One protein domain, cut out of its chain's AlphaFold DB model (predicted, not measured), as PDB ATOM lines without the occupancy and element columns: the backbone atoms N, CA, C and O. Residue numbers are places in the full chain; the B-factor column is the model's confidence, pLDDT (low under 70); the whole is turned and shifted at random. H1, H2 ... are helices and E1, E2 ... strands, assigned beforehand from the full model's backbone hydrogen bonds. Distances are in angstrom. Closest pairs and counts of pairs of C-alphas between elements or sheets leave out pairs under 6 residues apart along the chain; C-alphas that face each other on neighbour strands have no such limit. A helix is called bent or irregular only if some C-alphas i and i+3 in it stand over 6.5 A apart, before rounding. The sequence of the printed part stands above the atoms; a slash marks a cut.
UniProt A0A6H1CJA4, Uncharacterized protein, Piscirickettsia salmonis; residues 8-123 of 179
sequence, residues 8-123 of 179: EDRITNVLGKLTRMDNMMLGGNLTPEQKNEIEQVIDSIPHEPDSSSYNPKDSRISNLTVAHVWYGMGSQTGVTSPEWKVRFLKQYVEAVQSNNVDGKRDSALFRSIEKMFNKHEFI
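AT A GLANCE: This is residues 8 to 123 of the 179 residues of an uncharacterized protein of Piscirickettsia salmonis (UniProt A0A6H1CJA4). Three helices make a gently bent row, H4 in the middle with H1 on one side and H3 on the other, both running opposite ways to H4; H2 and H5 lie over one face of this row, H2 near the start of H4 and H5 crossing H1 steeply. A long link, residues 44 to 62, leads from H2 to H3, and residues 27 to 33, of which 32 and 33 belong to H2, stick out. The printed part has 116 residues with five named helices and one short strand, in the order H1, H2, H3, H4, H5, E1, and is mostly helix. It is compact, with a radius of gyration of the C-alphas of 13.9 A, and flat in outline, spanning 40 by 39 by 21 A.

HOW THE PARTS SIT: The longest helix, H1, residues 8 to 26, touches H4, residues 82 to 97, at a shallow tilt of 25 degrees, opposite ways; their closest C-alphas, of Met 25 and Glu 83, are 5.6 A apart. H4 is the hub, touching three helices. With its residues 85 to 92 alone it touches H3, residues 63 to 70, with which it forms a helical hairpin at a shallow tilt of 15 degrees; the closest C-alphas, of Trp 70 and Lys 85, are 6.4 A apart. With its residues 82 to 86 alone H4 touches H2, residues 32 to 43, at a steep tilt of 41 degrees, the same way; the closest C-alphas, of Glu 39 and Pro 82, are 5.3 A apart. H1, with residues 10 to 17 alone, touches residues 113 to 117 of H5, residues 108 to 119, at a steep tilt of 67 degrees, only just short of about perpendicular; the closest C-alphas, of Val 14 and Glu 114, are 6.1 A apart. H4 and H5 are close but not clearly touching, Val 93 and Phe 110 being closest with C-alphas 7.5 A apart. H1 and H3 are apart. E1, residues 120 to 122, pairs with no named strand. In H1, H2, H3, H4 and H5 every O i to N i+4 pair is within hydrogen-bond range.

IN THESE COORDINATES: H1 runs 26.5 A from C-alpha 8 at (115.144, 87.554, 98.196) to C-alpha 26. H4 measures 22.7 A and begins at C-alpha 82, (91.068, 76.525, 99.651). H5 measures 16.4 A, H2 16.2 A, H3 10.7 A, and E1 6.2 A, ending at C-alpha 122, (96.658, 84.932, 89.155).

THE WHOLE: The C-alphas farthest apart, of Asn 29 and Ser 52, are 41.5 A apart. The printed part has no cut. The links H2 to H3 and H3 to H4 are long. Mean pLDDT of the printed part is 74.6; residues 27 to 29, 47 to 80, 102 and 121 to 123 are under 70.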
ATOM      1  N   GLU A   8     116.031  86.568  97.565       92.69
ATOM      2  CA  GLU A   8     115.144  87.554  98.196       92.69
ATOM      3  C   GLU A   8     114.071  88.069  97.231       92.69
ATOM      4  O   GLU A   8     112.900  88.166  97.602       92.69
ATOM      5  N   ASP A   9     114.436  88.331  95.974       91.06
ATOM      6  CA  ASP A   9     113.482  88.770  94.948       91.06
ATOM      7  C   ASP A   9     112.468  87.667  94.628       91.06
ATOM      8  O   ASP A   9     111.271  87.925  94.493       91.06
ATOM      9  N   ARG A  10     112.935  86.414  94.557       93.19
ATOM     10  CA  ARG A  10     112.088  85.232  94.347       93.19
ATOM     11  C   ARG A  10     111.073  85.077  95.479       93.19
ATOM     12  O   ARG A  10     109.882  84.934  95.214       93.19
ATOM     13  N   ILE A  11     111.530  85.156  96.732       92.56
ATOM     14  CA  ILE A  11     110.665  85.085  97.920       92.56
ATOM     15  C   ILE A  11     109.644  86.223  97.904       92.56
ATOM     16  O   ILE A  11     108.455  85.978  98.089       92.56
ATOM     17  N   THR A  12     110.090  87.451  97.635       91.06
ATOM     18  CA  THR A  12     109.227  88.640  97.602       91.06
ATOM     19  C   THR A  12     108.145  88.520  96.530       91.06
ATOM     20  O   THR A  12     106.985  88.839  96.789       91.06
ATOM     21  N   ASN A  13     108.490  88.013  95.345       89.69
ATOM     22  CA  ASN A  13     107.534  87.802  94.259       89.69
ATOM     23  C   ASN A  13     106.469  86.759  94.636       89.69
ATOM     24  O   ASN A  13     105.269  87.029  94.547       89.69
ATOM     25  N   VAL A  14     106.895  85.591  95.132       90.50
ATOM     26  CA  VAL A  14     105.973  84.526  95.563       90.50
ATOM     27  C   VAL A  14     105.068  85.012  96.701       90.50
ATOM     28  O   VAL A  14     103.854  84.813  96.646       90.50
ATOM     29  N   LEU A  15     105.624  85.711  97.694       91.31
ATOM     30  CA  LEU A  15     104.855  86.274  98.804       91.31
ATOM     31  C   LEU A  15     103.845  87.329  98.331       91.31
ATOM     32  O   LEU A  15     102.718  87.369  98.825       91.31
ATOM     33  N   GLY A  16     104.218  88.153  97.350       87.56
ATOM     34  CA  GLY A  16     103.319  89.120  96.724       87.56
ATOM     35  C   GLY A  16     102.117  88.444  96.062       87.56
ATOM     36  O   GLY A  16     100.980  88.862  96.286       87.56
ATOM     37  N   LYS A  17     102.347  87.362  95.308       86.81
ATOM     38  CA  LYS A  17     101.276  86.568  94.681       86.81
ATOM     39  C   LYS A  17     100.367  85.909  95.723       86.81
ATOM     40  O   LYS A  17      99.149  86.040  95.637       86.81
ATOM     41  N   LEU A  18     100.945  85.288  96.752       87.75
ATOM     42  CA  LEU A  18     100.192  84.664  97.846       87.75
ATOM     43  C   LEU A  18      99.369  85.668  98.653       87.75
ATOM     44  O   LEU A  18      98.231  85.383  99.006       87.75
ATOM     45  N   THR A  19      99.910  86.859  98.908       86.69
ATOM     46  CA  THR A  19      99.182  87.926  99.608       86.69
ATOM     47  C   THR A  19      97.975  88.392  98.802       86.69
ATOM     48  O   THR A  19      96.902  88.596  99.365       86.69
ATOM     49  N   ARG A  20      98.115  88.518  97.476       80.75
ATOM     50  CA  ARG A  20      96.979  88.827  96.597       80.75
ATOM     51  C   ARG A  20      95.925  87.725  96.655       80.75
ATOM     52  O   ARG A  20      94.759  88.041  96.846       80.75
ATOM     53  N   MET A  21      96.322  86.456  96.551       82.62
ATOM     54  CA  MET A  21      95.386  85.324  96.621       82.62
ATOM     55  C   MET A  21      94.679  85.216  97.973       82.62
ATOM     56  O   MET A  21      93.477  84.981  98.004       82.62
ATOM     57  N   ASP A  22      95.385  85.427  99.084       85.31
ATOM     58  CA  ASP A  22      94.800  85.448 100.432       85.31
ATOM     59  C   ASP A  22      93.735  86.552 100.540       85.31
ATOM     60  O   ASP A  22      92.616  86.308 100.986       85.31
ATOM     61  N   ASN A  23      94.026  87.745 100.015       80.12
ATOM     62  CA  ASN A  23      93.052  88.835  99.962       80.12
ATOM     63  C   ASN A  23      91.841  88.503  99.069       80.12
ATOM     64  O   ASN A  23      90.717  88.824  99.449       80.12
ATOM     65  N   MET A  24      92.039  87.838  97.923       76.75
ATOM     66  CA  MET A  24      90.940  87.387  97.049       76.75
ATOM     67  C   MET A  24      90.035  86.374  97.758       76.75
ATOM     68  O   MET A  24      88.813  86.504  97.747       76.75
ATOM     69  N   MET A  25      90.648  85.393  98.421       78.62
ATOM     70  CA  MET A  25      89.958  84.360  99.189       78.62
ATOM     71  C   MET A  25      89.143  84.941 100.354       78.62
ATOM     72  O   MET A  25      88.051  84.455 100.642       78.62
ATOM     73  N   LEU A  26      89.637  86.006 100.999       70.62
ATOM     74  CA  LEU A  26      88.964  86.675 102.119       70.62
ATOM     75  C   LEU A  26      87.929  87.718 101.707       70.62
ATOM     76  O   LEU A  26      86.983  87.952 102.457       70.62
ATOM     77  N   GLY A  27      88.091  88.330 100.536       65.94
ATOM     78  CA  GLY A  27      87.188  89.363 100.032       65.94
ATOM     79  C   GLY A  27      85.793  88.851  99.671       65.94
ATOM     80  O   GLY A  27      84.898  89.660  99.467       65.94
ATOM     81  N   GLY A  28      85.590  87.530  99.596       62.12
ATOM     82  CA  GLY A  28      84.284  86.919  99.321       62.12
ATOM     83  C   GLY A  28      83.796  87.061  97.874       62.12
ATOM     84  O   GLY A  28      82.708  86.588  97.564       62.12
ATOM     85  N   ASN A  29      84.602  87.654  96.991       68.12
ATOM     86  CA  ASN A  29      84.246  87.936  95.597       68.12
ATOM     87  C   ASN A  29      84.554  86.774  94.637       68.12
ATOM     88  O   ASN A  29      84.397  86.923  93.433       68.12
ATOM     89  N   LEU A  30      85.028  85.631  95.145       73.62
ATOM     90  CA  LEU A  30      85.320  84.461  94.316       73.62
ATOM     91  C   LEU A  30      84.100  83.545  94.211       73.62
ATOM     92  O   LEU A  30      83.551  83.107  95.229       73.62
ATOM     93  N   THR A  31      83.742  83.202  92.977       79.19
ATOM     94  CA  THR A  31      82.779  82.139  92.669       79.19
ATOM     95  C   THR A  31      83.299  80.772  93.141       79.19
ATOM     96  O   THR A  31      84.513  80.585  93.294       79.19
ATOM     97  N   PRO A  32      82.415  79.787  93.384       80.62
ATOM     98  CA  PRO A  32      82.830  78.422  93.713       80.62
ATOM     99  C   PRO A  32      83.794  77.815  92.685       80.62
ATOM    100  O   PRO A  32      84.758  77.154  93.070       80.62
ATOM    101  N   GLU A  33      83.576  78.078  91.396       78.69
ATOM    102  CA  GLU A  33      84.415  77.606  90.295       78.69
ATOM    103  C   GLU A  33      85.840  78.164  90.398       78.69
ATOM    104  O   GLU A  33      86.803  77.397  90.397       78.69
ATOM    105  N   GLN A  34      85.987  79.475  90.607       77.44
ATOM    106  CA  GLN A  34      87.296  80.122  90.775       77.44
ATOM    107  C   GLN A  34      88.037  79.627  92.021       77.44
ATOM    108  O   GLN A  34      89.257  79.455  92.005       77.44
ATOM    109  N   LYS A  35      87.313  79.371  93.118       81.19
ATOM    110  CA  LYS A  35      87.910  78.783  94.327       81.19
ATOM    111  C   LYS A  35      88.457  77.383  94.057       81.19
ATOM    112  O   LYS A  35      89.549  77.066  94.524       81.19
ATOM    113  N   ASN A  36      87.719  76.581  93.294       82.62
ATOM    114  CA  ASN A  36      88.125  75.237  92.900       82.62
ATOM    115  C   ASN A  36      89.327  75.253  91.934       82.62
ATOM    116  O   ASN A  36      90.227  74.433  92.079       82.62
ATOM    117  N   GLU A  37      89.407  76.204  91.000       82.44
ATOM    118  CA  GLU A  37      90.591  76.364  90.138       82.44
ATOM    119  C   GLU A  37      91.851  76.698  90.948       82.44
ATOM    120  O   GLU A  37      92.903  76.083  90.761       82.44
ATOM    121  N   ILE A  38      91.741  77.619  91.910       82.38
ATOM    122  CA  ILE A  38      92.846  77.933  92.824       82.38
ATOM    123  C   ILE A  38      93.245  76.699  93.640       82.38
ATOM    124  O   ILE A  38      94.437  76.426  93.801       82.38
ATOM    125  N   GLU A  39      92.268  75.949  94.144       83.31
ATOM    126  CA  GLU A  39      92.514  74.716  94.885       83.31
ATOM    127  C   GLU A  39      93.284  73.689  94.051       83.31
ATOM    128  O   GLU A  39      94.294  73.170  94.521       83.31
ATOM    129  N   GLN A  40      92.891  73.467  92.795       82.62
ATOM    130  CA  GLN A  40      93.586  72.548  91.888       82.62
ATOM    131  C   GLN A  40      95.038  72.959  91.636       82.62
ATOM    132  O   GLN A  40      95.929  72.105  91.620       82.62
ATOM    133  N   VAL A  41      95.307  74.260  91.473       83.06
ATOM    134  CA  VAL A  41      96.686  74.739  91.312       83.06
ATOM    135  C   VAL A  41      97.499  74.473  92.578       83.06
ATOM    136  O   VAL A  41      98.636  74.009  92.482       83.06
ATOM    137  N   ILE A  42      96.931  74.711  93.761       81.38
ATOM    138  CA  ILE A  42      97.618  74.458  95.034       81.38
ATOM    139  C   ILE A  42      97.886  72.963  95.235       81.38
ATOM    140  O   ILE A  42      99.007  72.597  95.586       81.38
ATOM    141  N   ASP A  43      96.905  72.109  94.952       80.31
ATOM    142  CA  ASP A  43      97.013  70.652  95.106       80.31
ATOM    143  C   ASP A  43      98.005  70.019  94.116       80.31
ATOM    144  O   ASP A  43      98.475  68.900  94.319       80.31
ATOM    145  N   SER A  44      98.363  70.738  93.049       79.81
ATOM    146  CA  SER A  44      99.360  70.295  92.072       79.81
ATOM    147  C   SER A  44     100.814  70.592  92.472       79.81
ATOM    148  O   SER A  44     101.738  70.188  91.759       79.81
ATOM    149  N   ILE A  45     101.053  71.301  93.583       79.19
ATOM    150  CA  ILE A  45     102.404  71.613  94.071       79.19
ATOM    151  C   ILE A  45     103.047  70.323  94.601       79.19
ATOM    152  O   ILE A  45     102.507  69.715  95.508       79.19
ATOM    153  N   PRO A  46     104.219  69.882  94.114       71.75
ATOM    154  CA  PRO A  46     104.891  68.717  94.685       71.75
ATOM    155  C   PRO A  46     105.225  68.909  96.172       71.75
ATOM    156  O   PRO A  46     105.880  69.883  96.549       71.75
ATOM    157  N   HIS A  47     104.804  67.957  97.005       62.72
ATOM    158  CA  HIS A  47     104.904  68.047  98.465       62.72
ATOM    159  C   HIS A  47     106.018  67.184  99.076       62.72
ATOM    160  O   HIS A  47     106.041  67.028 100.296       62.72
ATOM    161  N   GLU A  48     106.920  66.605  98.272       54.75
ATOM    162  CA  GLU A  48     107.973  65.722  98.790       54.75
ATOM    163  C   GLU A  48     108.856  66.449  99.823       54.75
ATOM    164  O   GLU A  48     109.529  67.432  99.490       54.75
ATOM    165  N   PRO A  49     108.863  65.993 101.088       54.53
ATOM    166  CA  PRO A  49     109.746  66.532 102.103       54.53
ATOM    167  C   PRO A  49     111.102  65.816 102.065       54.53
ATOM    168  O   PRO A  49     111.162  64.592 101.960       54.53
ATOM    169  N   ASP A  50     112.192  66.555 102.284       48.41
ATOM    170  CA  ASP A  50     113.451  65.948 102.732       48.41
ATOM    171  C   ASP A  50     113.225  65.400 104.155       48.41
ATOM    172  O   ASP A  50     113.209  66.135 105.145       48.41
ATOM    173  N   SER A  51     112.962  64.098 104.265       47.97
ATOM    174  CA  SER A  51     112.418  63.442 105.462       47.97
ATOM    175  C   SER A  51     113.412  63.221 106.615       47.97
ATOM    176  O   SER A  51     113.212  62.311 107.417       47.97
ATOM    177  N   SER A  52     114.496  63.994 106.732       51.16
ATOM    178  CA  SER A  52     115.610  63.634 107.630       51.16
ATOM    179  C   SER A  52     115.798  64.481 108.897       51.16
ATOM    180  O   SER A  52     116.723  64.175 109.648       51.16
ATOM    181  N   SER A  53     115.000  65.521 109.188       52.81
ATOM    182  CA  SER A  53     115.349  66.450 110.293       52.81
ATOM    183  C   SER A  53     114.209  67.043 111.134       52.81
ATOM    184  O   SER A  53     114.388  68.110 111.718       52.81
ATOM    185  N   TYR A  54     113.054  66.385 111.262       55.38
ATOM    186  CA  TYR A  54     111.980  66.916 112.112       55.38
ATOM    187  C   TYR A  54     112.303  66.789 113.615       55.38
ATOM    188  O   TYR A  54     112.451  65.682 114.138       55.38
ATOM    189  N   ASN A  55     112.361  67.924 114.324       54.41
ATOM    190  CA  ASN A  55     112.410  67.989 115.786       54.41
ATOM    191  C   ASN A  55     111.228  68.833 116.310       54.41
ATOM    192  O   ASN A  55     111.207  70.040 116.073       54.41
ATOM    193  N   PRO A  56     110.286  68.256 117.080       54.19
ATOM    194  CA  PRO A  56     109.108  68.965 117.600       54.19
ATOM    195  C   PRO A  56     109.404  70.156 118.525       54.19
ATOM    196  O   PRO A  56     108.491  70.898 118.872       54.19
ATOM    197  N   LYS A  57     110.649  70.307 118.993       59.03
ATOM    198  CA  LYS A  57     111.078  71.417 119.860       59.03
ATOM    199  C   LYS A  57     111.620  72.620 119.089       59.03
ATOM    200  O   LYS A  57     111.971  73.615 119.720       59.03
ATOM    201  N   ASP A  58     111.740  72.523 117.768       62.66
ATOM    202  CA  ASP A  58     112.146  73.653 116.942       62.66
ATOM    203  C   ASP A  58     110.972  74.635 116.801       62.66
ATOM    204  O   ASP A  58     109.846  74.239 116.512       62.66
ATOM    205  N   SER A  59     111.223  75.925 117.034       64.94
ATOM    206  CA  SER A  59     110.230  76.990 116.830       64.94
ATOM    207  C   SER A  59     110.042  77.342 115.350       64.94
ATOM    208  O   SER A  59     109.231  78.207 115.014       64.94
ATOM    209  N   ARG A  60     110.843  76.730 114.472       69.75
ATOM    210  CA  ARG A  60     110.802  76.912 113.023       69.75
ATOM    211  C   ARG A  60     109.628  76.163 112.406       69.75
ATOM    212  O   ARG A  60     109.265  75.069 112.837       69.75
ATOM    213  N   ILE A  61     109.054  76.735 111.352       68.94
ATOM    214  CA  ILE A  61     108.016  76.058 110.575       68.94
ATOM    215  C   ILE A  61     108.676  74.923 109.793       68.94
ATOM    216  O   ILE A  61     109.573  75.172 108.986       68.94
ATOM    217  N   SER A  62     108.234  73.684 110.033       67.62
ATOM    218  CA  SER A  62     108.778  72.533 109.317       67.62
ATOM    219  C   SER A  62     108.098  72.327 107.964       67.62
ATOM    220  O   SER A  62     106.871  72.426 107.864       67.62
ATOM    221  N   ASN A  63     108.876  71.999 106.925       66.06
ATOM    222  CA  ASN A  63     108.330  71.637 105.603       66.06
ATOM    223  C   ASN A  63     107.307  70.493 105.723       66.06
ATOM    224  O   ASN A  63     106.255  70.501 105.084       66.06
ATOM    225  N   LEU A  64     107.608  69.531 106.603       63.00
ATOM    226  CA  LEU A  64     106.730  68.418 106.941       63.00
ATOM    227  C   LEU A  64     105.450  68.907 107.615       63.00
ATOM    228  O   LEU A  64     104.389  68.443 107.242       63.00
ATOM    229  N   THR A  65     105.501  69.842 108.563       64.00
ATOM    230  CA  THR A  65     104.314  70.382 109.249       64.00
ATOM    231  C   THR A  65     103.395  71.090 108.264       64.00
ATOM    232  O   THR A  65     102.192  70.882 108.331       64.00
ATOM    233  N   VAL A  66     103.935  71.857 107.315       65.50
ATOM    234  CA  VAL A  66     103.122  72.507 106.274       65.50
ATOM    235  C   VAL A  66     102.463  71.465 105.368       65.50
ATOM    236  O   VAL A  66     101.256  71.532 105.164       65.50
ATOM    237  N   ALA A  67     103.206  70.446 104.916       63.00
ATOM    238  CA  ALA A  67     102.641  69.321 104.164       63.00
ATOM    239  C   ALA A  67     101.584  68.537 104.971       63.00
ATOM    240  O   ALA A  67     100.504  68.249 104.471       63.00
ATOM    241  N   HIS A  68     101.842  68.245 106.243       62.09
ATOM    242  CA  HIS A  68     100.922  67.520 107.125       62.09
ATOM    243  C   HIS A  68      99.659  68.322 107.471       62.09
ATOM    244  O   HIS A  68      98.598  67.732 107.665       62.09
ATOM    245  N   VAL A  69      99.749  69.652 107.557       58.12
ATOM    246  CA  VAL A  69      98.592  70.543 107.733       58.12
ATOM    247  C   VAL A  69      97.793  70.647 106.432       58.12
ATOM    248  O   VAL A  69      96.565  70.609 106.476       58.12
ATOM    249  N   TRP A  70      98.470  70.685 105.283       64.44
ATOM    250  CA  TRP A  70      97.837  70.599 103.965       64.44
ATOM    251  C   TRP A  70      97.051  69.299 103.763       64.44
ATOM    252  O   TRP A  70      95.932  69.345 103.258       64.44
ATOM    253  N   TYR A  71      97.606  68.166 104.207       56.62
ATOM    254  CA  TYR A  71      97.014  66.831 104.055       56.62
ATOM    255  C   TYR A  71      96.181  66.346 105.248       56.62
ATOM    256  O   TYR A  71      95.646  65.242 105.212       56.62
ATOM    257  N   GLY A  72      96.041  67.162 106.294       50.94
ATOM    258  CA  GLY A  72      95.131  66.910 107.405       50.94
ATOM    259  C   GLY A  72      95.486  65.697 108.272       50.94
ATOM    260  O   GLY A  72      94.876  64.640 108.161       50.94
ATOM    261  N   MET A  73      96.350  65.882 109.272       40.44
ATOM    262  CA  MET A  73      96.245  65.110 110.520       40.44
ATOM    263  C   MET A  73      95.740  66.022 111.637       40.44
ATOM    264  O   MET A  73      96.515  66.593 112.397       40.44
ATOM    265  N   GLY A  74      94.418  66.196 111.718       42.47
ATOM    266  CA  GLY A  74      93.808  66.935 112.828       42.47
ATOM    267  C   GLY A  74      92.295  67.114 112.760       42.47
ATOM    268  O   GLY A  74      91.655  67.148 113.807       42.47
ATOM    269  N   SER A  75      91.690  67.170 111.568       40.12
ATOM    270  CA  SER A  75      90.230  67.134 111.437       40.12
ATOM    271  C   SER A  75      89.792  65.769 110.921       40.12
ATOM    272  O   SER A  75      90.377  65.218 109.993       40.12
ATOM    273  N   GLN A  76      88.716  65.227 111.484       40.06
ATOM    274  CA  GLN A  76      88.061  64.005 110.998       40.06
ATOM    275  C   GLN A  76      87.446  64.162 109.584       40.06
ATOM    276  O   GLN A  76      86.685  63.304 109.153       40.06
ATOM    277  N   THR A  77      87.751  65.248 108.861       42.81
ATOM    278  CA  THR A  77      87.165  65.595 107.558       42.81
ATOM    279  C   THR A  77      88.173  65.677 106.411       42.81
ATOM    280  O   THR A  77      87.742  65.835 105.277       42.81
ATOM    281  N   GLY A  78      89.484  65.551 106.660       48.47
ATOM    282  CA  GLY A  78      90.493  65.298 105.615       48.47
ATOM    283  C   GLY A  78      90.672  66.361 104.520       48.47
ATOM    284  O   GLY A  78      91.436  66.130 103.592       48.47
ATOM    285  N   VAL A  79      90.006  67.516 104.598       53.25
ATOM    286  CA  VAL A  79      90.077  68.567 103.574       53.25
ATOM    287  C   VAL A  79      90.145  69.925 104.270       53.25
ATOM    288  O   VAL A  79      89.212  70.320 104.974       53.25
ATOM    289  N   THR A  80      91.268  70.632 104.119       65.69
ATOM    290  CA  THR A  80      91.354  72.057 104.473       65.69
ATOM    291  C   THR A  80      90.751  72.869 103.332       65.69
ATOM    292  O   THR A  80      90.988  72.555 102.169       65.69
ATOM    293  N   SER A  81      89.938  73.883 103.643       77.25
ATOM    294  CA  SER A  81      89.321  74.702 102.593       77.25
ATOM    295  C   SER A  81      90.393  75.444 101.772       77.25
ATOM    296  O   SER A  81      91.483  75.707 102.301       77.25
ATOM    297  N   PRO A  82      90.112  75.821 100.512       80.12
ATOM    298  CA  PRO A  82      91.068  76.525  99.651       80.12
ATOM    299  C   PRO A  82      91.681  77.765 100.315       80.12
ATOM    300  O   PRO A  82      92.876  78.026 100.189       80.12
ATOM    301  N   GLU A  83      90.885  78.496 101.099       82.56
ATOM    302  CA  GLU A  83      91.324  79.676 101.847       82.56
ATOM    303  C   GLU A  83      92.412  79.330 102.874       82.56
ATOM    304  O   GLU A  83      93.407  80.045 103.018       82.56
ATOM    305  N   TRP A  84      92.254  78.209 103.579       80.44
ATOM    306  CA  TRP A  84      93.256  77.729 104.525       80.44
ATOM    307  C   TRP A  84      94.524  77.270 103.815       80.44
ATOM    308  O   TRP A  84      95.619  77.617 104.259       80.44
ATOM    309  N   LYS A  85      94.399  76.571 102.681       81.62
ATOM    310  CA  LYS A  85      95.549  76.148 101.870       81.62
ATOM    311  C   LYS A  85      96.401  77.350 101.428       81.62
ATOM    312  O   LYS A  85      97.624  77.315 101.572       81.62
ATOM    313  N   VAL A  86      95.771  78.439 100.971       85.31
ATOM    314  CA  VAL A  86      96.462  79.696 100.611       85.31
ATOM    315  C   VAL A  86      97.151  80.332 101.823       85.31
ATOM    316  O   VAL A  86      98.311  80.741 101.736       85.31
ATOM    317  N   ARG A  87      96.475  80.387 102.975       83.69
ATOM    318  CA  ARG A  87      97.047  80.956 104.206       83.69
ATOM    319  C   ARG A  87      98.269  80.193 104.698       83.69
ATOM    320  O   ARG A  87      99.244  80.820 105.107       83.69
ATOM    321  N   PHE A  88      98.251  78.865 104.635       81.50
ATOM    322  CA  PHE A  88      99.400  78.056 105.041       81.50
ATOM    323  C   PHE A  88     100.593  78.233 104.103       81.50
ATOM    324  O   PHE A  88     101.718  78.390 104.576       81.50
ATOM    325  N   LEU A  89     100.352  78.303 102.790       85.00
ATOM    326  CA  LEU A  89     101.386  78.661 101.819       85.00
ATOM    327  C   LEU A  89     102.026  80.011 102.139       85.00
ATOM    328  O   LEU A  89     103.250  80.136 102.145       85.00
ATOM    329  N   LYS A  90     101.199  81.019 102.424       88.19
ATOM    330  CA  LYS A  90     101.668  82.357 102.785       88.19
ATOM    331  C   LYS A  90     102.535  82.324 104.043       88.19
ATOM    332  O   LYS A  90     103.667  82.792 103.995       88.19
ATOM    333  N   GLN A  91     102.057  81.690 105.116       85.31
ATOM    334  CA  GLN A  91     102.811  81.537 106.368       85.31
ATOM    335  C   GLN A  91     104.151  80.824 106.161       85.31
ATOM    336  O   GLN A  91     105.163  81.212 106.744       85.31
ATOM    337  N   TYR A  92     104.180  79.796 105.309       86.19
ATOM    338  CA  TYR A  92     105.420  79.117 104.960       86.19
ATOM    339  C   TYR A  92     106.408  80.066 104.276       86.19
ATOM    340  O   TYR A  92     107.564  80.151 104.688       86.19
ATOM    341  N   VAL A  93     105.966  80.813 103.263       89.56
ATOM    342  CA  VAL A  93     106.839  81.739 102.529       89.56
ATOM    343  C   VAL A  93     107.284  82.918 103.409       89.56
ATOM    344  O   VAL A  93     108.435  83.341 103.309       89.56
ATOM    345  N   GLU A  94     106.448  83.397 104.334       89.75
ATOM    346  CA  GLU A  94     106.824  84.383 105.366       89.75
ATOM    347  C   GLU A  94     107.918  83.842 106.305       89.75
ATOM    348  O   GLU A  94     108.873  84.553 106.649       89.75
ATOM    349  N   ALA A  95     107.841  82.562 106.679       86.31
ATOM    350  CA  ALA A  95     108.887  81.904 107.455       86.31
ATOM    351  C   ALA A  95     110.167  81.701 106.635       86.31
ATOM    352  O   ALA A  95     111.261  81.904 107.165       86.31
ATOM    353  N   VAL A  96     110.064  81.377 105.340       88.31
ATOM    354  CA  VAL A  96     111.218  81.343 104.427       88.31
ATOM    355  C   VAL A  96     111.865  82.726 104.350       88.31
ATOM    356  O   VAL A  96     113.087  82.823 104.456       88.31
ATOM    357  N   GLN A  97     111.085  83.803 104.228       92.00
ATOM    358  CA  GLN A  97     111.590  85.179 104.228       92.00
ATOM    359  C   GLN A  97     112.334  85.510 105.527       92.00
ATOM    360  O   GLN A  97     113.449  86.021 105.487       92.00
ATOM    361  N   SER A  98     111.760  85.133 106.668       87.69
ATOM    362  CA  SER A  98     112.320  85.394 108.001       87.69
ATOM    363  C   SER A  98     113.426  84.415 108.420       87.69
ATOM    364  O   SER A  98     113.891  84.471 109.557       87.69
ATOM    365  N   ASN A  99     113.841  83.497 107.536       87.06
ATOM    366  CA  ASN A  99     114.784  82.414 107.838       87.06
ATOM    367  C   ASN A  99     114.366  81.556 109.059       87.06
ATOM    368  O   ASN A  99     115.209  81.069 109.813       87.06
ATOM    369  N   ASN A 100     113.057  81.382 109.257       84.12
ATOM    370  CA  ASN A 100     112.448  80.630 110.353       84.12
ATOM    371  C   ASN A 100     111.865  79.285 109.875       84.12
ATOM    372  O   ASN A 100     110.778  78.878 110.285       84.12
ATOM    373  N   VAL A 101     112.585  78.610 108.979       78.50
ATOM    374  CA  VAL A 101     112.254  77.274 108.460       78.50
ATOM    375  C   VAL A 101     113.313  76.263 108.889       78.50
ATOM    376  O   VAL A 101     114.482  76.612 109.046       78.50
ATOM    377  N   ASP A 102     112.900  75.017 109.115       69.38
ATOM    378  CA  ASP A 102     113.771  73.928 109.591       69.38
ATOM    379  C   ASP A 102     114.794  73.452 108.541       69.38
ATOM    380  O   ASP A 102     115.819  72.861 108.883       69.38
ATOM    381  N   GLY A 103     114.541  73.751 107.263       71.88
ATOM    382  CA  GLY A 103     115.432  73.487 106.136       71.88
ATOM    383  C   GLY A 103     116.160  74.724 105.597       71.88
ATOM    384  O   GLY A 103     116.184  75.805 106.182       71.88
ATOM    385  N   LYS A 104     116.763  74.572 104.414       80.88
ATOM    386  CA  LYS A 104     117.294  75.712 103.651       80.88
ATOM    387  C   LYS A 104     116.131  76.573 103.153       80.88
ATOM    388  O   LYS A 104     115.131  76.031 102.701       80.88
ATOM    389  N   ARG A 105     116.305  77.900 103.139       86.38
ATOM    390  CA  ARG A 105     115.328  78.841 102.552       86.38
ATOM    391  C   ARG A 105     114.990  78.493 101.095       86.38
ATOM    392  O   ARG A 105     113.832  78.507 100.707       86.38
ATOM    393  N   ASP A 106     115.995  78.109 100.307       86.62
ATOM    394  CA  ASP A 106     115.829  77.622  98.929       86.62
ATOM    395  C   ASP A 106     115.611  76.095  98.893       86.62
ATOM    396  O   ASP A 106     116.411  75.346  98.326       86.62
ATOM    397  N   SER A 107     114.570  75.627  99.586       83.12
ATOM    398  CA  SER A 107     114.186  74.212  99.669       83.12
ATOM    399  C   SER A 107     113.532  73.710  98.372       83.12
ATOM    400  O   SER A 107     113.071  74.494  97.537       83.12
ATOM    401  N   ALA A 108     113.435  72.385  98.214       81.12
ATOM    402  CA  ALA A 108     112.660  71.776  97.130       81.12
ATOM    403  C   ALA A 108     111.182  72.211  97.158       81.12
ATOM    404  O   ALA A 108     110.599  72.483  96.107       81.12
ATOM    405  N   LEU A 109     110.608  72.362  98.357       82.06
ATOM    406  CA  LEU A 109     109.245  72.849  98.547       82.06
ATOM    407  C   LEU A 109     109.095  74.307  98.090       82.06
ATOM    408  O   LEU A 109     108.209  74.606  97.293       82.06
ATOM    409  N   PHE A 110     109.992  75.208  98.509       86.69
ATOM    410  CA  PHE A 110     109.960  76.606  98.068       86.69
ATOM    411  C   PHE A 110     110.082  76.720  96.543       86.69
ATOM    412  O   PHE A 110     109.303  77.435  95.918       86.69
ATOM    413  N   ARG A 111     111.000  75.968  95.924       86.62
ATOM    414  CA  ARG A 111     111.151  75.931  94.458       86.62
ATOM    415  C   ARG A 111     109.913  75.385  93.749       86.62
ATOM    416  O   ARG A 111     109.587  75.847  92.660       86.62
ATOM    417  N   SER A 112     109.231  74.414  94.348       85.19
ATOM    418  CA  SER A 112     107.997  73.837  93.808       85.19
ATOM    419  C   SER A 112     106.845  74.839  93.848       85.19
ATOM    420  O   SER A 112     106.163  75.023  92.840       85.19
ATOM    421  N   ILE A 113     106.696  75.557  94.967       87.25
ATOM    422  CA  ILE A 113     105.754  76.673  95.102       87.25
ATOM    423  C   ILE A 113     106.092  77.753  94.067       87.25
ATOM    424  O   ILE A 113     105.250  78.108  93.250       87.25
ATOM    425  N   GLU A 114     107.336  78.228  94.027       89.25
ATOM    426  CA  GLU A 114     107.776  79.244  93.065       89.25
ATOM    427  C   GLU A 114     107.467  78.840  91.620       89.25
ATOM    428  O   GLU A 114     106.894  79.623  90.863       89.25
ATOM    429  N   LYS A 115     107.814  77.608  91.233       86.25
ATOM    430  CA  LYS A 115     107.550  77.088  89.891       86.25
ATOM    431  C   LYS A 115     106.057  77.120  89.570       86.25
ATOM    432  O   LYS A 115     105.690  77.543  88.476       86.25
ATOM    433  N   MET A 116     105.208  76.708  90.510       84.50
ATOM    434  CA  MET A 116     103.763  76.677  90.296       84.50
ATOM    435  C   MET A 116     103.182  78.074  90.089       84.50
ATOM    436  O   MET A 116     102.429  78.306  89.144       84.50
ATOM    437  N   PHE A 117     103.595  79.018  90.933       82.75
ATOM    438  CA  PHE A 117     103.163  80.410  90.876       82.75
ATOM    439  C   PHE A 117     103.767  81.187  89.706       82.75
ATOM    440  O   PHE A 117     103.262  82.247  89.358       82.75
ATOM    441  N   ASN A 118     104.857  80.709  89.106       82.62
ATOM    442  CA  ASN A 118     105.397  81.274  87.868       82.62
ATOM    443  C   ASN A 118     104.727  80.695  86.619       82.62
ATOM    444  O   ASN A 118     104.674  81.384  85.610       82.62
ATOM    445  N   LYS A 119     104.203  79.465  86.688       80.44
ATOM    446  CA  LYS A 119     103.436  78.851  85.596       80.44
ATOM    447  C   LYS A 119     102.030  79.451  85.454       80.44
ATOM    448  O   LYS A 119     101.505  79.528  84.346       80.44
ATOM    449  N   HIS A 120     101.429  79.858  86.570       74.81
ATOM    450  CA  HIS A 120     100.076  80.403  86.606       74.81
ATOM    451  C   HIS A 120     100.111  81.880  86.973       74.81
ATOM    452  O   HIS A 120     100.683  82.258  88.000       74.81
ATOM    453  N   GLU A 121      99.476  82.716  86.154       68.06
ATOM    454  CA  GLU A 121      99.271  84.114  86.498       68.06
ATOM    455  C   GLU A 121      97.891  84.290  87.134       68.06
ATOM    456  O   GLU A 121      96.854  84.110  86.499       68.06
ATOM    457  N   PHE A 122      97.882  84.619  88.425       66.94
ATOM    458  CA  PHE A 122      96.658  84.932  89.155       66.94
ATOM    459  C   PHE A 122      96.372  86.426  89.013       66.94
ATOM    460  O   PHE A 122      96.913  87.249  89.761       66.94
ATOM    461  N   ILE A 123      95.554  86.776  88.023       63.09
ATOM    462  CA  ILE A 123      95.223  88.165  87.708       63.09
ATOM    463  C   ILE A 123      93.936  88.543  88.434       63.09
ATOM    464  O   ILE A 123      92.878  87.963  88.210       63.09
TER     465      ILE A 123